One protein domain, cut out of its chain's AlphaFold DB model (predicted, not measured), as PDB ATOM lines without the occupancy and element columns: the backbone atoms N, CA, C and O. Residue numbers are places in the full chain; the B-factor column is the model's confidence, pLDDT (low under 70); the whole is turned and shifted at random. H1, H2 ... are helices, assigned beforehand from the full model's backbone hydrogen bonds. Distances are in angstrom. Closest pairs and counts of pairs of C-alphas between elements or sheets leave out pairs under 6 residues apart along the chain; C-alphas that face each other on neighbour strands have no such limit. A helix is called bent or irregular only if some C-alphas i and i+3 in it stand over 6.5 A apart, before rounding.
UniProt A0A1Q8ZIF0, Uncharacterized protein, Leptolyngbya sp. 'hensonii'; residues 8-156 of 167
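This is residues 8 to 156 of the 167 residues of an uncharacterized protein of Leptolyngbya sp. 'hensonii' (UniProt A0A1Q8ZIF0). Look for an elongated body of long helices running back and forth: H1 and both arms of bent H3 pack on H2, with short H4 at one end. The 149 printed residues hold four named helices, H1 to H4, and no named strand: all helix, only just compact, close to loose, radius of gyration of the C-alphas 17.3 A, spans 57 by 30 by 20 A.

H1, residues 8 to 42, and irregular H2, residues 46 to 70, with C-alphas 65 and 68 only just too far apart at 6.6 A, form a hairpin; their closest C-alphas, Gly 40 and Leu 46, are 4.0 A apart. H3, residues 79 to 144, was assigned as one helix by its hydrogen bonds but is bent, C-alphas 115 and 118 being 9.5 A apart: arms H3a, 79 to 115, and H3b, 118 to 144. H2 and H3a form a hairpin, closest C-alphas Gly 65 and Val 94, 4.0 A. H2 touches H3b at a shallow tilt of 11 degrees, closest C-alphas Leu 67 and Met 132, 6.5 A. H4, residues 151 to 156, is close to H3b but not clearly touching, closest C-alphas Cys 144 and Cys 154, 5.9 A. Every O i to N i+4 pair is within hydrogen-bond range in H3b and H4, against 27 of 31 in H1, 16 of 21 in H2 and 28 of 33 in H3a.

Find C-alpha 8, where H1 begins, at (189.418, -15.744, 174.241); H1 runs 46.8 A, H2 33.9 A, H3a 48.1 A and H3b 39.0 A from first to last C-alpha, and H4 ends at C-alpha 156 at (190.743, -12.797, 167.415).

The farthest C-alphas, Arg 44 and Pro 147, are 58.3 A apart; the printed part has no cut and no long link. Confidence is under 70 in 36 residues, among them 71 to 80 and 147 to 156.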
ATOM      1  N   LEU A   8     190.363 -14.790 174.832       64.75
ATOM      2  CA  LEU A   8     189.418 -15.744 174.241       64.75
ATOM      3  C   LEU A   8     188.225 -15.979 175.184       64.75
ATOM      4  O   LEU A   8     187.073 -16.056 174.757       64.75
ATOM      5  N   ILE A   9     188.508 -16.088 176.482       65.69
ATOM      6  CA  ILE A   9     187.505 -16.400 177.499       65.69
ATOM      7  C   ILE A   9     186.597 -15.194 177.751       65.69
ATOM      8  O   ILE A   9     185.375 -15.344 177.754       65.69
ATOM      9  N   THR A  10     187.158 -14.001 177.937       63.47
ATOM     10  CA  THR A  10     186.372 -12.805 178.267       63.47
ATOM     11  C   THR A  10     185.691 -12.171 177.060       63.47
ATOM     12  O   THR A  10     184.536 -11.774 177.199       63.47
ATOM     13  N   ASN A  11     186.335 -12.090 175.888       65.00
ATOM     14  CA  ASN A  11     185.751 -11.386 174.735       65.00
ATOM     15  C   ASN A  11     184.890 -12.265 173.825       65.00
ATOM     16  O   ASN A  11     183.999 -11.741 173.162       65.00
ATOM     17  N   ILE A  12     185.126 -13.580 173.769       64.62
ATOM     18  CA  ILE A  12     184.406 -14.464 172.833       64.62
ATOM     19  C   ILE A  12     183.463 -15.404 173.583       64.62
ATOM     20  O   ILE A  12     182.275 -15.481 173.266       64.62
ATOM     21  N   ILE A  13     183.966 -16.095 174.605       67.06
ATOM     22  CA  ILE A  13     183.198 -17.122 175.318       67.06
ATOM     23  C   ILE A  13     182.138 -16.471 176.223       67.06
ATOM     24  O   ILE A  13     180.958 -16.809 176.129       67.06
ATOM     25  N   LEU A  14     182.511 -15.489 177.049       70.94
ATOM     26  CA  LEU A  14     181.600 -14.857 178.013       70.94
ATOM     27  C   LEU A  14     180.332 -14.229 177.391       70.94
ATOM     28  O   LEU A  14     179.235 -14.582 177.837       70.94
ATOM     29  N   PRO A  15     180.415 -13.352 176.367       69.50
ATOM     30  CA  PRO A  15     179.220 -12.746 175.777       69.50
ATOM     31  C   PRO A  15     178.367 -13.759 174.999       69.50
ATOM     32  O   PRO A  15     177.137 -13.680 175.040       69.50
ATOM     33  N   GLY A  16     178.988 -14.758 174.359       67.88
ATOM     34  CA  GLY A  16     178.271 -15.844 173.681       67.88
ATOM     35  C   GLY A  16     177.464 -16.721 174.649       67.88
ATOM     36  O   GLY A  16     176.311 -17.073 174.373       67.88
ATOM     37  N   LEU A  17     178.019 -17.022 175.828       72.88
ATOM     38  CA  LEU A  17     177.294 -17.753 176.873       72.88
ATOM     39  C   LEU A  17     176.178 -16.921 177.517       72.88
ATOM     40  O   LEU A  17     175.121 -17.461 177.852       72.88
ATOM     41  N   TRP A  18     176.369 -15.612 177.663       77.75
ATOM     42  CA  TRP A  18     175.328 -14.727 178.191       77.75
ATOM     43  C   TRP A  18     174.135 -14.611 177.236       77.75
ATOM     44  O   TRP A  18     172.984 -14.766 177.647       77.75
ATOM     45  N   GLY A  19     174.396 -14.430 175.939       75.81
ATOM     46  CA  GLY A  19     173.337 -14.396 174.929       75.81
ATOM     47  C   GLY A  19     172.578 -15.722 174.844       75.81
ATOM     48  O   GLY A  19     171.346 -15.745 174.856       75.81
ATOM     49  N   SER A  20     173.300 -16.843 174.821       77.00
ATOM     50  CA  SER A  20     172.676 -18.167 174.723       77.00
ATOM     51  C   SER A  20     171.875 -18.545 175.969       77.00
ATOM     52  O   SER A  20     170.830 -19.186 175.833       77.00
ATOM     53  N   THR A  21     172.294 -18.136 177.172       82.62
ATOM     54  CA  THR A  21     171.502 -18.376 178.391       82.62
ATOM     55  C   THR A  21     170.212 -17.580 178.399       82.62
ATOM     56  O   THR A  21     169.168 -18.169 178.678       82.62
ATOM     57  N   ALA A  22     170.241 -16.300 178.025       85.19
ATOM     58  CA  ALA A  22     169.032 -15.482 177.932       85.19
ATOM     59  C   ALA A  22     167.999 -16.097 176.967       85.19
ATOM     60  O   ALA A  22     166.842 -16.303 177.342       85.19
ATOM     61  N   TRP A  23     168.431 -16.482 175.761       82.56
ATOM     62  CA  TRP A  23     167.561 -17.150 174.785       82.56
ATOM     63  C   TRP A  23     167.053 -18.505 175.279       82.56
ATOM     64  O   TRP A  23     165.868 -18.810 175.141       82.56
ATOM     65  N   SER A  24     167.924 -19.303 175.899       84.25
ATOM     66  CA  SER A  24     167.553 -20.618 176.426       84.25
ATOM     67  C   SER A  24     166.532 -20.514 177.557       84.25
ATOM     68  O   SER A  24     165.617 -21.326 177.602       84.25
ATOM     69  N   ILE A  25     166.626 -19.511 178.441       88.19
ATOM     70  CA  ILE A  25     165.621 -19.263 179.492       88.19
ATOM     71  C   ILE A  25     164.255 -18.981 178.864       88.19
ATOM     72  O   ILE A  25     163.248 -19.544 179.293       88.19
ATOM     73  N   LEU A  26     164.223 -18.137 177.834       90.88
ATOM     74  CA  LEU A  26     162.991 -17.728 177.167       90.88
ATOM     75  C   LEU A  26     162.311 -18.929 176.489       90.88
ATOM     76  O   LEU A  26     161.130 -19.192 176.721       90.88
ATOM     77  N   ILE A  27     163.080 -19.722 175.738       88.69
ATOM     78  CA  ILE A  27     162.586 -20.945 175.089       88.69
ATOM     79  C   ILE A  27     162.160 -21.979 176.138       88.69
ATOM     80  O   ILE A  27     161.109 -22.601 176.000       88.69
ATOM     81  N   ALA A  28     162.938 -22.148 177.207       88.38
ATOM     82  CA  ALA A  28     162.643 -23.106 178.263       88.38
ATOM     83  C   ALA A  28     161.385 -22.766 179.054       88.38
ATOM     84  O   ALA A  28     160.660 -23.674 179.457       88.38
ATOM     85  N   LEU A  29     161.096 -21.482 179.261       90.25
ATOM     86  CA  LEU A  29     159.836 -21.058 179.859       90.25
ATOM     87  C   LEU A  29     158.665 -21.419 178.950       90.25
ATOM     88  O   LEU A  29     157.730 -22.070 179.405       90.25
ATOM     89  N   VAL A  30     158.729 -21.069 177.665       92.56
ATOM     90  CA  VAL A  30     157.629 -21.334 176.725       92.56
ATOM     91  C   VAL A  30     157.412 -22.839 176.539       92.56
ATOM     92  O   VAL A  30     156.311 -23.351 176.762       92.56
ATOM     93  N   VAL A  31     158.461 -23.576 176.173       91.12
ATOM     94  CA  VAL A  31     158.370 -25.010 175.866       91.12
ATOM     95  C   VAL A  31     158.225 -25.842 177.137       91.12
ATOM     96  O   VAL A  31     157.383 -26.737 177.191       91.12
ATOM     97  N   GLY A  32     158.987 -25.532 178.185       86.62
ATOM     98  CA  GLY A  32     158.950 -26.265 179.448       86.62
ATOM     99  C   GLY A  32     157.618 -26.127 180.181       86.62
ATOM    100  O   GLY A  32     157.120 -27.127 180.697       86.62
ATOM    101  N   VAL A  33     156.990 -24.944 180.176       90.12
ATOM    102  CA  VAL A  33     155.634 -24.775 180.731       90.12
ATOM    103  C   VAL A  33     154.608 -25.540 179.902       90.12
ATOM    104  O   VAL A  33     153.771 -26.234 180.475       90.12
ATOM    105  N   SER A  34     154.697 -25.475 178.572       91.19
ATOM    106  CA  SER A  34     153.764 -26.172 177.677       91.19
ATOM    107  C   SER A  34     153.839 -27.692 177.854       91.19
ATOM    108  O   SER A  34     152.849 -28.342 178.191       91.19
ATOM    109  N   VAL A  35     155.034 -28.269 177.703       90.62
ATOM    110  CA  VAL A  35     155.261 -29.718 177.806       90.62
ATOM    111  C   VAL A  35     155.057 -30.208 179.243       90.62
ATOM    112  O   VAL A  35     154.376 -31.210 179.466       90.62
ATOM    113  N   GLY A  36     155.585 -29.483 180.232       87.00
ATOM    114  CA  GLY A  36     155.411 -29.802 181.651       87.00
ATOM    115  C   GLY A  36     153.957 -29.702 182.110       87.00
ATOM    116  O   GLY A  36     153.519 -30.500 182.941       87.00
ATOM    117  N   GLY A  37     153.188 -28.775 181.536       86.62
ATOM    118  CA  GLY A  37     151.747 -28.652 181.733       86.62
ATOM    119  C   GLY A  37     150.991 -29.870 181.207       86.62
ATOM    120  O   GLY A  37     150.212 -30.465 181.949       86.62
ATOM    121  N   ILE A  38     151.280 -30.303 179.975       89.69
ATOM    122  CA  ILE A  38     150.654 -31.490 179.364       89.69
ATOM    123  C   ILE A  38     150.971 -32.750 180.184       89.69
ATOM    124  O   ILE A  38     150.061 -33.453 180.627       89.69
ATOM    125  N   ILE A  39     152.252 -33.020 180.455       87.00
ATOM    126  CA  ILE A  39     152.670 -34.216 181.209       87.00
ATOM    127  C   ILE A  39     152.146 -34.157 182.650       87.00
ATOM    128  O   ILE A  39     151.676 -35.160 183.196       87.00
ATOM    129  N   GLY A  40     152.199 -32.980 183.272       84.88
ATOM    130  CA  GLY A  40     151.713 -32.757 184.627       84.88
ATOM    131  C   GLY A  40     150.200 -32.935 184.758       84.88
ATOM    132  O   GLY A  40     149.754 -33.461 185.782       84.88
ATOM    133  N   ALA A  41     149.427 -32.556 183.735       87.88
ATOM    134  CA  ALA A  41     147.989 -32.802 183.660       87.88
ATOM    135  C   ALA A  41     147.691 -34.306 183.553       87.88
ATOM    136  O   ALA A  41     146.879 -34.819 184.324       87.88
ATOM    137  N   ILE A  42     148.423 -35.034 182.698       88.19
ATOM    138  CA  ILE A  42     148.291 -36.494 182.546       88.19
ATOM    139  C   ILE A  42     148.618 -37.217 183.862       88.19
ATOM    140  O   ILE A  42     147.890 -38.112 184.288       88.19
ATOM    141  N   ARG A  43     149.689 -36.809 184.555       84.75
ATOM    142  CA  ARG A  43     150.134 -37.427 185.819       84.75
ATOM    143  C   ARG A  43     149.434 -36.886 187.071       84.75
ATOM    144  O   ARG A  43     149.759 -37.331 188.172       84.75
ATOM    145  N   ARG A  44     148.520 -35.914 186.939       83.00
ATOM    146  CA  ARG A  44     147.871 -35.179 188.051       83.00
ATOM    147  C   ARG A  44     148.860 -34.586 189.076       83.00
ATOM    148  O   ARG A  44     148.529 -34.416 190.247       83.00
ATOM    149  N   ARG A  45     150.086 -34.262 188.651       80.75
ATOM    150  CA  ARG A  45     151.176 -33.737 189.502       80.75
ATOM    151  C   ARG A  45     151.807 -32.473 188.909       80.75
ATOM    152  O   ARG A  45     153.024 -32.308 188.926       80.75
ATOM    153  N   LEU A  46     150.983 -31.555 188.402       75.88
ATOM    154  CA  LEU A  46     151.407 -30.309 187.739       75.88
ATOM    155  C   LEU A  46     152.559 -29.583 188.452       75.88
ATOM    156  O   LEU A  46     153.615 -29.381 187.858       75.88
ATOM    157  N   LYS A  47     152.407 -29.281 189.750       76.44
ATOM    158  CA  LYS A  47     153.420 -28.542 190.531       76.44
ATOM    159  C   LYS A  47     154.786 -29.232 190.578       76.44
ATOM    160  O   LYS A  47     155.807 -28.557 190.592       76.44
ATOM    161  N   GLN A  48     154.811 -30.563 190.600       78.25
ATOM    162  CA  GLN A  48     156.054 -31.336 190.689       78.25
ATOM    163  C   GLN A  48     156.702 -31.567 189.323       78.25
ATOM    164  O   GLN A  48     157.879 -31.897 189.280       78.25
ATOM    165  N   THR A  49     155.953 -31.401 188.230       82.62
ATOM    166  CA  THR A  49     156.412 -31.727 186.868       82.62
ATOM    167  C   THR A  49     156.834 -30.482 186.082       82.62
ATOM    168  O   THR A  49     157.723 -30.562 185.245       82.62
ATOM    169  N   LEU A  50     156.271 -29.315 186.411       83.38
ATOM    170  CA  LEU A  50     156.589 -28.029 185.779       83.38
ATOM    171  C   LEU A  50     158.053 -27.608 185.957       83.38
ATOM    172  O   LEU A  50     158.734 -27.317 184.980       83.38
ATOM    173  N   LEU A  51     158.556 -27.598 187.196       83.44
ATOM    174  CA  LEU A  51     159.922 -27.140 187.473       83.44
ATOM    175  C   LEU A  51     160.990 -28.034 186.806       83.44
ATOM    176  O   LEU A  51     161.888 -27.494 186.159       83.44
ATOM    177  N   PRO A  52     160.885 -29.378 186.880       84.56
ATOM    178  CA  PRO A  52     161.781 -30.263 186.145       84.56
ATOM    179  C   PRO A  52     161.674 -30.137 184.624       84.56
ATOM    180  O   PRO A  52     162.689 -30.259 183.944       84.56
ATOM    181  N   ALA A  53     160.478 -29.879 184.082       86.94
ATOM    182  CA  ALA A  53     160.286 -29.672 182.647       86.94
ATOM    183  C   ALA A  53     160.986 -28.401 182.155       86.94
ATOM    184  O   ALA A  53     161.668 -28.438 181.137       86.94
ATOM    185  N   ILE A  54     160.860 -27.290 182.888       87.56
ATOM    186  CA  ILE A  54     161.530 -26.026 182.554       87.56
ATOM    187  C   ILE A  54     163.047 -26.192 182.657       87.56
ATOM    188  O   ILE A  54     163.767 -25.840 181.726       87.56
ATOM    189  N   ALA A  55     163.541 -26.786 183.747       85.94
ATOM    190  CA  ALA A  55     164.972 -27.029 183.927       85.94
ATOM    191  C   ALA A  55     165.539 -27.970 182.850       85.94
ATOM    192  O   ALA A  55     166.602 -27.707 182.287       85.94
ATOM    193  N   GLY A  56     164.814 -29.043 182.527       86.19
ATOM    194  CA  GLY A  56     165.183 -29.972 181.465       86.19
ATOM    195  C   GLY A  56     165.167 -29.309 180.091       86.19
ATOM    196  O   GLY A  56     166.119 -29.470 179.331       86.19
ATOM    197  N   SER A  57     164.140 -28.508 179.790       89.88
ATOM    198  CA  SER A  57     164.062 -27.737 178.547       89.88
ATOM    199  C   SER A  57     165.228 -26.764 178.427       89.88
ATOM    200  O   SER A  57     165.815 -26.683 177.358       89.88
ATOM    201  N   PHE A  58     165.591 -26.068 179.508       88.31
ATOM    202  CA  PHE A  58     166.718 -25.137 179.541       88.31
ATOM    203  C   PHE A  58     168.045 -25.836 179.240       88.31
ATOM    204  O   PHE A  58     168.783 -25.411 178.348       88.31
ATOM    205  N   LEU A  59     168.324 -26.938 179.940       87.31
ATOM    206  CA  LEU A  59     169.537 -27.725 179.720       87.31
ATOM    207  C   LEU A  59     169.569 -28.307 178.305       87.31
ATOM    208  O   LEU A  59     170.604 -28.250 177.648       87.31
ATOM    209  N   GLY A  60     168.435 -28.805 177.812       86.44
ATOM    210  CA  GLY A  60     168.303 -29.325 176.456       86.44
ATOM    211  C   GLY A  60     168.518 -28.254 175.385       86.44
ATOM    212  O   GLY A  60     169.265 -28.485 174.438       86.44
ATOM    213  N   THR A  61     167.951 -27.055 175.544       87.56
ATOM    214  CA  THR A  61     168.185 -25.933 174.617       87.56
ATOM    215  C   THR A  61     169.621 -25.444 174.643       87.56
ATOM    216  O   THR A  61     170.180 -25.154 173.589       87.56
ATOM    217  N   MET A  62     170.241 -25.403 175.822       84.44
ATOM    218  CA  MET A  62     171.655 -25.079 175.964       84.44
ATOM    219  C   MET A  62     172.504 -26.112 175.209       84.44
ATOM    220  O   MET A  62     173.242 -25.754 174.292       84.44
ATOM    221  N   LEU A  63     172.377 -27.400 175.541       84.94
ATOM    222  CA  LEU A  63     173.261 -28.442 175.012       84.94
ATOM    223  C   LEU A  63     173.010 -28.809 173.555       84.94
ATOM    224  O   LEU A  63     173.962 -29.043 172.825       84.94
ATOM    225  N   LEU A  64     171.753 -28.931 173.140       85.00
ATOM    226  CA  LEU A  64     171.426 -29.364 171.782       85.00
ATOM    227  C   LEU A  64     171.174 -28.177 170.863       85.00
ATOM    228  O   LEU A  64     171.583 -28.222 169.712       85.00
ATOM    229  N   GLY A  65     170.542 -27.112 171.355       81.75
ATOM    230  CA  GLY A  65     170.240 -25.930 170.548       81.75
ATOM    231  C   GLY A  65     171.460 -25.036 170.347       81.75
ATOM    232  O   GLY A  65     171.876 -24.795 169.217       81.75
ATOM    233  N   MET A  66     172.046 -24.558 171.445       80.31
ATOM    234  CA  MET A  66     173.062 -23.499 171.408       80.31
ATOM    235  C   MET A  66     174.477 -24.021 171.161       80.31
ATOM    236  O   MET A  66     175.252 -23.360 170.478       80.31
ATOM    237  N   LEU A  67     174.817 -25.215 171.652       80.75
ATOM    238  CA  LEU A  67     176.140 -25.816 171.454       80.75
ATOM    239  C   LEU A  67     176.563 -25.935 169.972       80.75
ATOM    240  O   LEU A  67     177.671 -25.504 169.655       80.75
ATOM    241  N   PRO A  68     175.743 -26.479 169.044       76.44
ATOM    242  CA  PRO A  68     176.125 -26.545 167.635       76.44
ATOM    243  C   PRO A  68     176.172 -25.166 166.971       76.44
ATOM    244  O   PRO A  68     176.933 -24.980 166.033       76.44
ATOM    245  N   ILE A  69     175.408 -24.187 167.461       76.56
ATOM    246  CA  ILE A  69     175.483 -22.808 166.960       76.56
ATOM    247  C   ILE A  69     176.812 -22.177 167.391       76.56
ATOM    248  O   ILE A  69     177.500 -21.573 166.581       76.56
ATOM    249  N   LEU A  70     177.219 -22.358 168.646       72.12
ATOM    250  CA  LEU A  70     178.457 -21.789 169.187       72.12
ATOM    251  C   LEU A  70     179.721 -22.491 168.670       72.12
ATOM    252  O   LEU A  70     180.795 -21.892 168.666       72.12
ATOM    253  N   SER A  71     179.619 -23.752 168.246       69.38
ATOM    254  CA  SER A  71     180.774 -24.541 167.812       69.38
ATOM    255  C   SER A  71     181.161 -24.344 166.346       69.38
ATOM    256  O   SER A  71     182.226 -24.828 165.964       69.38
ATOM    257  N   VAL A  72     180.352 -23.641 165.539       69.06
ATOM    258  CA  VAL A  72     180.629 -23.374 164.118       69.06
ATOM    259  C   VAL A  72     181.439 -22.075 163.978       69.06
ATOM    260  O   VAL A  72     180.888 -20.977 164.064       69.06
ATOM    261  N   PRO A  73     182.751 -22.150 163.695       57.91
ATOM    262  CA  PRO A  73     183.622 -20.973 163.658       57.91
ATOM    263  C   PRO A  73     183.434 -20.112 162.402       57.91
ATOM    264  O   PRO A  73     183.918 -18.988 162.347       57.91
ATOM    265  N   GLY A  74     182.689 -20.599 161.400       54.75
ATOM    266  CA  GLY A  74     182.343 -19.844 160.189       54.75
ATOM    267  C   GLY A  74     181.323 -18.720 160.408       54.75
ATOM    268  O   GLY A  74     181.050 -17.954 159.488       54.75
ATOM    269  N   ILE A  75     180.755 -18.602 161.609       59.72
ATOM    270  CA  ILE A  75     179.766 -17.567 161.940       59.72
ATOM    271  C   ILE A  75     180.434 -16.196 162.087       59.72
ATOM    272  O   ILE A  75     179.902 -15.185 161.629       59.72
ATOM    273  N   VAL A  76     181.638 -16.164 162.657       53.31
ATOM    274  CA  VAL A  76     182.427 -14.942 162.843       53.31
ATOM    275  C   VAL A  76     183.215 -14.677 161.553       53.31
ATOM    276  O   VAL A  76     184.418 -14.895 161.472       53.31
ATOM    277  N   GLY A  77     182.500 -14.301 160.490       52.50
ATOM    278  CA  GLY A  77     183.095 -13.944 159.193       52.50
ATOM    279  C   GLY A  77     182.349 -14.445 157.954       52.50
ATOM    280  O   GLY A  77     182.651 -13.995 156.854       52.50
ATOM    281  N   GLY A  78     181.358 -15.332 158.100       57.81
ATOM    282  CA  GLY A  78     180.627 -15.937 156.974       57.81
ATOM    283  C   GLY A  78     179.586 -15.047 156.278       57.81
ATOM    284  O   GLY A  78     178.952 -15.490 155.320       57.81
ATOM    285  N   GLY A  79     179.371 -13.812 156.746       64.88
ATOM    286  CA  GLY A  79     178.367 -12.901 156.183       64.88
ATOM    287  C   GLY A  79     176.948 -13.494 156.192       64.88
ATOM    288  O   GLY A  79     176.596 -14.289 157.064       64.88
ATOM    289  N   ALA A  80     176.123 -13.134 155.205       69.56
ATOM    290  CA  ALA A  80     174.722 -13.570 155.114       69.56
ATOM    291  C   ALA A  80     174.545 -15.105 155.083       69.56
ATOM    292  O   ALA A  80     173.594 -15.630 155.659       69.56
ATOM    293  N   TYR A  81     175.486 -15.836 154.476       72.19
ATOM    294  CA  TYR A  81     175.442 -17.301 154.393       72.19
ATOM    295  C   TYR A  81     175.665 -17.982 155.747       72.19
ATOM    296  O   TYR A  81     175.046 -19.011 156.023       72.19
ATOM    297  N   GLY A  82     176.480 -17.384 156.625       69.75
ATOM    298  CA  GLY A  82     176.627 -17.845 158.007       69.75
ATOM    299  C   GLY A  82     175.305 -17.764 158.777       69.75
ATOM    300  O   GLY A  82     174.936 -18.709 159.469       69.75
ATOM    301  N   GLY A  83     174.545 -16.681 158.586       72.19
ATOM    302  CA  GLY A  83     173.232 -16.494 159.216       72.19
ATOM    303  C   GLY A  83     172.189 -17.532 158.788       72.19
ATOM    304  O   GLY A  83     171.452 -18.045 159.628       72.19
ATOM    305  N   ILE A  84     172.158 -17.894 157.501       80.12
ATOM    306  CA  ILE A  84     171.232 -18.912 156.971       80.12
ATOM    307  C   ILE A  84     171.524 -20.286 157.587       80.12
ATOM    308  O   ILE A  84     170.602 -21.007 157.965       80.12
ATOM    309  N   LEU A  85     172.803 -20.633 157.731       79.06
ATOM    310  CA  LEU A  85     173.222 -21.907 158.312       79.06
ATOM    311  C   LEU A  85     172.842 -21.987 159.801       79.06
ATOM    312  O   LEU A  85     172.317 -23.006 160.248       79.06
ATOM    313  N   ILE A  86     173.012 -20.890 160.549       79.25
ATOM    314  CA  ILE A  86     172.562 -20.792 161.948       79.25
ATOM    315  C   ILE A  86     171.055 -20.980 162.046       79.25
ATOM    316  O   ILE A  86     170.607 -21.759 162.881       79.25
ATOM    317  N   LEU A  87     170.281 -20.287 161.206       81.88
ATOM    318  CA  LEU A  87     168.825 -20.425 161.187       81.88
ATOM    319  C   LEU A  87     168.425 -21.874 160.927       81.88
ATOM    320  O   LEU A  87     167.627 -22.420 161.680       81.88
ATOM    321  N   PHE A  88     169.034 -22.514 159.929       84.31
ATOM    322  CA  PHE A  88     168.749 -23.905 159.603       84.31
ATOM    323  C   PHE A  88     169.042 -24.840 160.781       84.31
ATOM    324  O   PHE A  88     168.172 -25.614 161.178       84.31
ATOM    325  N   ILE A  89     170.229 -24.739 161.391       83.62
ATOM    326  CA  ILE A  89     170.580 -25.541 162.572       83.62
ATOM    327  C   ILE A  89     169.589 -25.265 163.704       83.62
ATOM    328  O   ILE A  89     169.000 -26.204 164.234       83.62
ATOM    329  N   ALA A  90     169.357 -23.992 164.030       83.19
ATOM    330  CA  ALA A  90     168.498 -23.581 165.131       83.19
ATOM    331  C   ALA A  90     167.063 -24.099 164.968       83.19
ATOM    332  O   ALA A  90     166.482 -24.585 165.938       83.19
ATOM    333  N   THR A  91     166.505 -24.065 163.755       86.00
ATOM    334  CA  THR A  91     165.148 -24.555 163.474       86.00
ATOM    335  C   THR A  91     164.978 -26.034 163.810       86.00
ATOM    336  O   THR A  91     163.896 -26.421 164.242       86.00
ATOM    337  N   PHE A  92     166.015 -26.860 163.667       85.94
ATOM    338  CA  PHE A  92     165.928 -28.283 164.000       85.94
ATOM    339  C   PHE A  92     166.390 -28.583 165.424       85.94
ATOM    340  O   PHE A  92     165.700 -29.280 166.169       85.94
ATOM    341  N   THR A  93     167.543 -28.064 165.838       86.25
ATOM    342  CA  THR A  93     168.160 -28.482 167.099       86.25
ATOM    343  C   THR A  93     167.536 -27.831 168.326       86.25
ATOM    344  O   THR A  93     167.438 -28.486 169.364       86.25
ATOM    345  N   VAL A  94     167.063 -26.584 168.230       87.00
ATOM    346  CA  VAL A  94     166.410 -25.892 169.352       87.00
ATOM    347  C   VAL A  94     165.121 -26.595 169.783       87.00
ATOM    348  O   VAL A  94     165.022 -26.920 170.967       87.00
ATOM    349  N   PRO A  95     164.141 -26.879 168.898       88.00
ATOM    350  CA  PRO A  95     162.921 -27.559 169.323       88.00
ATOM    351  C   PRO A  95     163.188 -28.993 169.782       88.00
ATOM    352  O   PRO A  95     162.628 -29.408 170.794       88.00
ATOM    353  N   VAL A  96     164.081 -29.733 169.114       89.81
ATOM    354  CA  VAL A  96     164.459 -31.090 169.546       89.81
ATOM    355  C   VAL A  96     165.086 -31.062 170.942       89.81
ATOM    356  O   VAL A  96     164.699 -31.847 171.809       89.81
ATOM    357  N   GLY A  97     165.997 -30.119 171.191       87.94
ATOM    358  CA  GLY A  97     166.621 -29.913 172.493       87.94
ATOM    359  C   GLY A  97     165.625 -29.504 173.572       87.94
ATOM    360  O   GLY A  97     165.616 -30.090 174.651       87.94
ATOM    361  N   ALA A  98     164.752 -28.540 173.280       88.75
ATOM    362  CA  ALA A  98     163.754 -28.045 174.221       88.75
ATOM    363  C   ALA A  98     162.738 -29.127 174.601       88.75
ATOM    364  O   ALA A  98     162.519 -29.387 175.782       88.75
ATOM    365  N   ILE A  99     162.149 -29.797 173.609       90.31
ATOM    366  CA  ILE A  99     161.114 -30.810 173.828       90.31
ATOM    367  C   ILE A  99     161.730 -32.058 174.462       90.31
ATOM    368  O   ILE A  99     161.231 -32.534 175.483       90.31
ATOM    369  N   GLY A 100     162.840 -32.565 173.917       89.31
ATOM    370  CA  GLY A 100     163.537 -33.724 174.477       89.31
ATOM    371  C   GLY A 100     164.029 -33.464 175.903       89.31
ATOM    372  O   GLY A 100     163.868 -34.306 176.792       89.31
ATOM    373  N   GLY A 101     164.550 -32.262 176.152       86.88
ATOM    374  CA  GLY A 101     164.933 -31.787 177.477       86.88
ATOM    375  C   GLY A 101     163.748 -31.698 178.439       86.88
ATOM    376  O   GLY A 101     163.823 -32.196 179.559       86.88
ATOM    377  N   ALA A 102     162.621 -31.129 178.009       87.69
ATOM    378  CA  ALA A 102     161.422 -31.013 178.836       87.69
ATOM    379  C   ALA A 102     160.829 -32.382 179.199       87.69
ATOM    380  O   ALA A 102     160.431 -32.598 180.347       87.69
ATOM    381  N   VAL A 103     160.795 -33.322 178.250       88.75
ATOM    382  CA  VAL A 103     160.295 -34.688 178.466       88.75
ATOM    383  C   VAL A 103     161.213 -35.456 179.415       88.75
ATOM    384  O   VAL A 103     160.745 -35.989 180.420       88.75
ATOM    385  N   SER A 104     162.521 -35.477 179.143       86.94
ATOM    386  CA  SER A 104     163.498 -36.153 180.008       86.94
ATOM    387  C   SER A 104     163.535 -35.542 181.413       86.94
ATOM    388  O   SER A 104     163.498 -36.277 182.401       86.94
ATOM    389  N   GLY A 105     163.490 -34.212 181.519       83.56
ATOM    390  CA  GLY A 105     163.380 -33.489 182.784       83.56
ATOM    391  C   GLY A 105     162.097 -33.817 183.546       83.56
ATOM    392  O   GLY A 105     162.143 -34.059 184.749       83.56
ATOM    393  N   SER A 106     160.959 -33.924 182.861       83.81
ATOM    394  CA  SER A 106     159.680 -34.317 183.473       83.81
ATOM    395  C   SER A 106     159.657 -35.769 183.955       83.81
ATOM    396  O   SER A 106     158.972 -36.079 184.928       83.81
ATOM    397  N   LEU A 107     160.373 -36.667 183.273       82.00
ATOM    398  CA  LEU A 107     160.415 -38.093 183.600       82.00
ATOM    399  C   LEU A 107     161.407 -38.405 184.723       82.00
ATOM    400  O   LEU A 107     161.034 -39.064 185.692       82.00
ATOM    401  N   LEU A 108     162.651 -37.935 184.602       77.69
ATOM    402  CA  LEU A 108     163.717 -38.208 185.571       77.69
ATOM    403  C   LEU A 108     163.730 -37.202 186.726       77.69
ATOM    404  O   LEU A 108     164.052 -37.539 187.866       77.69
ATOM    405  N   GLY A 109     163.377 -35.947 186.458       67.94
ATOM    406  CA  GLY A 109     163.535 -34.870 187.423       67.94
ATOM    407  C   GLY A 109     162.508 -34.891 188.555       67.94
ATOM    408  O   GLY A 109     162.801 -34.373 189.625       67.94
ATOM    409  N   THR A 110     161.352 -35.544 188.425       67.19
ATOM    410  CA  THR A 110     160.372 -35.581 189.531       67.19
ATOM    411  C   THR A 110     160.901 -36.271 190.793       67.19
ATOM    412  O   THR A 110     160.513 -35.896 191.898       67.19
ATOM    413  N   GLU A 111     161.799 -37.250 190.657       69.44
ATOM    414  CA  GLU A 111     162.393 -37.956 191.804       69.44
ATOM    415  C   GLU A 111     163.738 -37.357 192.216       69.44
ATOM    416  O   GLU A 111     163.980 -37.092 193.397       69.44
ATOM    417  N   LEU A 112     164.596 -37.073 191.233       67.19
ATOM    418  CA  LEU A 112     165.930 -36.515 191.447       67.19
ATOM    419  C   LEU A 112     165.883 -35.085 191.995       67.19
ATOM    420  O   LEU A 112     166.601 -34.774 192.946       67.19
ATOM    421  N   LEU A 113     165.002 -34.231 191.467       67.38
ATOM    422  CA  LEU A 113     164.845 -32.854 191.944       67.38
ATOM    423  C   LEU A 113     164.180 -32.820 193.328       67.38
ATOM    424  O   LEU A 113     164.476 -31.937 194.123       67.38
ATOM    425  N   ARG A 114     163.345 -33.811 193.673       67.94
ATOM    426  CA  ARG A 114     162.771 -33.927 195.025       67.94
ATOM    427  C   ARG A 114     163.816 -34.336 196.065       67.94
ATOM    428  O   ARG A 114     163.751 -33.871 197.198       67.94
ATOM    429  N   LYS A 115     164.755 -35.213 195.693       73.56
ATOM    430  CA  LYS A 115     165.768 -35.768 196.607       73.56
ATOM    431  C   LYS A 115     167.022 -34.897 196.726       73.56
ATOM    432  O   LYS A 115     167.563 -34.763 197.818       73.56
ATOM    433  N   TYR A 116     167.475 -34.306 195.621       70.31
ATOM    434  CA  TYR A 116     168.727 -33.541 195.549       70.31
ATOM    435  C   TYR A 116     168.523 -32.039 195.297       70.31
ATOM    436  O   TYR A 116     169.470 -31.261 195.444       70.31
ATOM    437  N   GLY A 117     167.296 -31.614 194.977       75.50
ATOM    438  CA  GLY A 117     166.886 -30.212 194.960       75.50
ATOM    439  C   GLY A 117     167.810 -29.296 194.166       75.50
ATOM    440  O   GLY A 117     168.252 -29.601 193.057       75.50
ATOM    441  N   GLN A 118     168.116 -28.159 194.786       74.31
ATOM    442  CA  GLN A 118     168.930 -27.081 194.231       74.31
ATOM    443  C   GLN A 118     170.384 -27.504 193.951       74.31
ATOM    444  O   GLN A 118     171.001 -26.986 193.023       74.31
ATOM    445  N   LYS A 119     170.920 -28.487 194.694       81.00
ATOM    446  CA  LYS A 119     172.286 -28.998 194.483       81.00
ATOM    447  C   LYS A 119     172.412 -29.701 193.135       81.00
ATOM    448  O   LYS A 119     173.392 -29.489 192.432       81.00
ATOM    449  N   LEU A 120     171.406 -30.489 192.750       80.19
ATOM    450  CA  LEU A 120     171.393 -31.162 191.450       80.19
ATOM    451  C   LEU A 120     171.333 -30.155 190.299       80.19
ATOM    452  O   LEU A 120     172.051 -30.310 189.318       80.19
ATOM    453  N   ALA A 121     170.508 -29.112 190.437       76.69
ATOM    454  CA  ALA A 121     170.414 -28.047 189.442       76.69
ATOM    455  C   ALA A 121     171.762 -27.333 189.259       76.69
ATOM    456  O   ALA A 121     172.191 -27.130 188.127       76.69
ATOM    457  N   LEU A 122     172.466 -27.032 190.357       80.38
ATOM    458  CA  LEU A 122     173.812 -26.452 190.322       80.38
ATOM    459  C   LEU A 122     174.837 -27.380 189.663       80.38
ATOM    460  O   LEU A 122     175.628 -26.917 188.849       80.38
ATOM    461  N   ILE A 123     174.808 -28.680 189.969       84.44
ATOM    462  CA  ILE A 123     175.714 -29.667 189.364       84.44
ATOM    463  C   ILE A 123     175.450 -29.798 187.860       84.44
ATOM    464  O   ILE A 123     176.395 -29.800 187.076       84.44
ATOM    465  N   LEU A 124     174.183 -29.871 187.443       82.56
ATOM    466  CA  LEU A 124     173.809 -29.922 186.028       82.56
ATOM    467  C   LEU A 124     174.217 -28.639 185.298       82.56
ATOM    468  O   LEU A 124     174.749 -28.707 184.192       82.56
ATOM    469  N   LEU A 125     174.027 -27.474 185.921       81.62
ATOM    470  CA  LEU A 125     174.455 -26.195 185.360       81.62
ATOM    471  C   LEU A 125     175.983 -26.142 185.212       81.62
ATOM    472  O   LEU A 125     176.493 -25.882 184.127       81.62
ATOM    473  N   ALA A 126     176.725 -26.466 186.271       82.75
ATOM    474  CA  ALA A 126     178.185 -26.491 186.246       82.75
ATOM    475  C   ALA A 126     178.721 -27.502 185.220       82.75
ATOM    476  O   ALA A 126     179.652 -27.195 184.475       82.75
ATOM    477  N   GLY A 127     178.106 -28.685 185.135       85.19
ATOM    478  CA  GLY A 127     178.459 -29.719 184.166       85.19
ATOM    479  C   GLY A 127     178.215 -29.276 182.725       85.19
ATOM    480  O   GLY A 127     179.099 -29.419 181.885       85.19
ATOM    481  N   THR A 128     177.057 -28.679 182.440       82.31
ATOM    482  CA  THR A 128     176.728 -28.187 181.092       82.31
ATOM    483  C   THR A 128     177.623 -27.029 180.658       82.31
ATOM    484  O   THR A 128     178.123 -27.051 179.535       82.31
ATOM    485  N   TYR A 129     177.922 -26.083 181.550       80.81
ATOM    486  CA  TYR A 129     178.887 -25.009 181.290       80.81
ATOM    487  C   TYR A 129     180.305 -25.534 181.046       80.81
ATOM    488  O   TYR A 129     180.978 -25.099 180.107       80.81
ATOM    489  N   SER A 130     180.756 -26.488 181.864       82.75
ATOM    490  CA  SER A 130     182.078 -27.106 181.706       82.75
ATOM    491  C   SER A 130     182.177 -27.833 180.366       82.75
ATOM    492  O   SER A 130     183.147 -27.657 179.631       82.75
ATOM    493  N   PHE A 131     181.135 -28.590 180.006       84.94
ATOM    494  CA  PHE A 131     181.063 -29.307 178.738       84.94
ATOM    495  C   PHE A 131     181.043 -28.352 177.537       84.94
ATOM    496  O   PHE A 131     181.825 -28.532 176.607       84.94
ATOM    497  N   MET A 132     180.222 -27.295 177.576       80.56
ATOM    498  CA  MET A 132     180.192 -26.264 176.531       80.56
ATOM    499  C   MET A 132     181.557 -25.626 176.312       80.56
ATOM    500  O   MET A 132     182.021 -25.522 175.179       80.56
ATOM    501  N   THR A 133     182.210 -25.228 177.402       77.75
ATOM    502  CA  THR A 133     183.523 -24.582 177.347       77.75
ATOM    503  C   THR A 133     184.553 -25.510 176.706       77.75
ATOM    504  O   THR A 133     185.318 -25.078 175.846       77.75
ATOM    505  N   LEU A 134     184.534 -26.799 177.058       82.19
ATOM    506  CA  LEU A 134     185.430 -27.803 176.487       82.19
ATOM    507  C   LEU A 134     185.177 -28.022 174.985       82.19
ATOM    508  O   LEU A 134     186.122 -28.103 174.199       82.19
ATOM    509  N   VAL A 135     183.910 -28.081 174.567       81.00
ATOM    510  CA  VAL A 135     183.531 -28.233 173.153       81.00
ATOM    511  C   VAL A 135     183.954 -27.016 172.330       81.00
ATOM    512  O   VAL A 135     184.549 -27.185 171.271       81.00
ATOM    513  N   ILE A 136     183.717 -25.798 172.822       74.44
ATOM    514  CA  ILE A 136     184.148 -24.567 172.141       74.44
ATOM    515  C   ILE A 136     185.680 -24.510 172.064       74.44
ATOM    516  O   ILE A 136     186.250 -24.221 171.015       74.44
ATOM    517  N   TYR A 137     186.373 -24.840 173.154       74.44
ATOM    518  CA  TYR A 137     187.835 -24.839 173.179       74.44
ATOM    519  C   TYR A 137     188.431 -25.830 172.169       74.44
ATOM    520  O   TYR A 137     189.346 -25.497 171.409       74.44
ATOM    521  N   THR A 138     187.895 -27.051 172.131       78.62
ATOM    522  CA  THR A 138     188.339 -28.084 171.185       78.62
ATOM    523  C   THR A 138     187.988 -27.728 169.744       78.62
ATOM    524  O   THR A 138     188.840 -27.908 168.873       78.62
ATOM    525  N   SER A 139     186.803 -27.165 169.472       75.19
ATOM    526  CA  SER A 139     186.398 -26.775 168.116       75.19
ATOM    527  C   SER A 139     187.286 -25.666 167.542       75.19
ATOM    528  O   SER A 139     187.722 -25.781 166.391       75.19
ATOM    529  N   VAL A 140     187.624 -24.655 168.354       72.25
ATOM    530  CA  VAL A 140     188.553 -23.571 167.996       72.25
ATOM    531  C   VAL A 140     189.956 -24.122 167.740       72.25
ATOM    532  O   VAL A 140     190.550 -23.836 166.700       72.25
ATOM    533  N   THR A 141     190.471 -24.963 168.642       74.38
ATOM    534  CA  THR A 141     191.823 -25.542 168.519       74.38
ATOM    535  C   THR A 141     191.951 -26.426 167.274       74.38
ATOM    536  O   THR A 141     192.939 -26.337 166.540       74.38
ATOM    537  N   LEU A 142     190.934 -27.249 166.987       75.50
ATOM    538  CA  LEU A 142     190.885 -28.098 165.792       75.50
ATOM    539  C   LEU A 142     190.801 -27.274 164.504       75.50
ATOM    540  O   LEU A 142     191.467 -27.612 163.525       75.50
ATOM    541  N   HIS A 143     190.016 -26.193 164.495       70.38
ATOM    542  CA  HIS A 143     189.918 -25.328 163.322       70.38
ATOM    543  C   HIS A 143     191.222 -24.581 163.062       70.38
ATOM    544  O   HIS A 143     191.752 -24.687 161.960       70.38
ATOM    545  N   CYS A 144     191.802 -23.923 164.065       69.88
ATOM    546  CA  CYS A 144     193.056 -23.183 163.886       69.88
ATOM    547  C   CYS A 144     194.281 -24.088 163.648       69.88
ATOM    548  O   CYS A 144     195.332 -23.607 163.229       69.88
ATOM    549  N   SER A 145     194.155 -25.407 163.843       72.12
ATOM    550  CA  SER A 145     195.185 -26.379 163.444       72.12
ATOM    551  C   SER A 145     195.167 -26.709 161.944       72.12
ATOM    552  O   SER A 145     196.142 -27.272 161.438       72.12
ATOM    553  N   ARG A 146     194.096 -26.375 161.204       70.50
ATOM    554  CA  ARG A 146     194.003 -26.644 159.758       70.50
ATOM    555  C   ARG A 146     194.674 -25.538 158.927       70.50
ATOM    556  O   ARG A 146     194.386 -24.364 159.148       70.50
ATOM    557  N   PRO A 147     195.476 -25.892 157.903       55.91
ATOM    558  CA  PRO A 147     196.279 -24.938 157.126       55.91
ATOM    559  C   PRO A 147     195.476 -23.961 156.245       55.91
ATOM    560  O   PRO A 147     196.014 -22.933 155.857       55.91
ATOM    561  N   ASN A 148     194.194 -24.234 155.971       58.25
ATOM    562  CA  ASN A 148     193.343 -23.425 155.080       58.25
ATOM    563  C   ASN A 148     192.297 -22.572 155.829       58.25
ATOM    564  O   ASN A 148     191.219 -22.315 155.295       58.25
ATOM    565  N   THR A 149     192.547 -22.184 157.084       60.91
ATOM    566  CA  THR A 149     191.555 -21.444 157.887       60.91
ATOM    567  C   THR A 149     191.635 -19.926 157.739       60.91
ATOM    568  O   THR A 149     192.691 -19.359 157.462       60.91
ATOM    569  N   LEU A 150     190.480 -19.263 157.905       59.19
ATOM    570  CA  LEU A 150     190.366 -17.804 157.858       59.19
ATOM    571  C   LEU A 150     191.221 -17.167 158.974       59.19
ATOM    572  O   LEU A 150     190.975 -17.444 160.151       59.19
ATOM    573  N   PRO A 151     192.164 -16.266 158.640       58.91
ATOM    574  CA  PRO A 151     193.089 -15.683 159.613       58.91
ATOM    575  C   PRO A 151     192.391 -14.790 160.653       58.91
ATOM    576  O   PRO A 151     192.861 -14.699 161.783       58.91
ATOM    577  N   LEU A 152     191.236 -14.194 160.319       60.31
ATOM    578  CA  LEU A 152     190.508 -13.286 161.216       60.31
ATOM    579  C   LEU A 152     190.047 -13.960 162.520       60.31
ATOM    580  O   LEU A 152     190.216 -13.393 163.595       60.31
ATOM    581  N   TYR A 153     189.495 -15.175 162.433       64.06
ATOM    582  CA  TYR A 153     188.946 -15.886 163.592       64.06
ATOM    583  C   TYR A 153     190.051 -16.375 164.537       64.06
ATOM    584  O   TYR A 153     189.949 -16.231 165.753       64.06
ATOM    585  N   CYS A 154     191.146 -16.899 163.979       65.94
ATOM    586  CA  CYS A 154     192.283 -17.365 164.772       65.94
ATOM    587  C   CYS A 154     193.077 -16.196 165.385       65.94
ATOM    588  O   CYS A 154     193.541 -16.314 166.518       65.94
ATOM    589  N   SER A 155     193.156 -15.052 164.696       63.22
ATOM    590  CA  SER A 155     193.762 -13.825 165.232       63.22
ATOM    591  C   SER A 155     192.954 -13.255 166.408       63.22
ATOM    592  O   SER A 155     193.515 -13.010 167.475       63.22
ATOM    593  N   GLN A 156     191.619 -13.170 166.289       63.00
ATOM    594  CA  GLN A 156     190.743 -12.797 167.415       63.00
ATOM    595  C   GLN A 156     190.804 -13.800 168.580       63.00
ATOM    596  O   GLN A 156     190.652 -13.415 169.737       63.00
TER     597      GLN A 156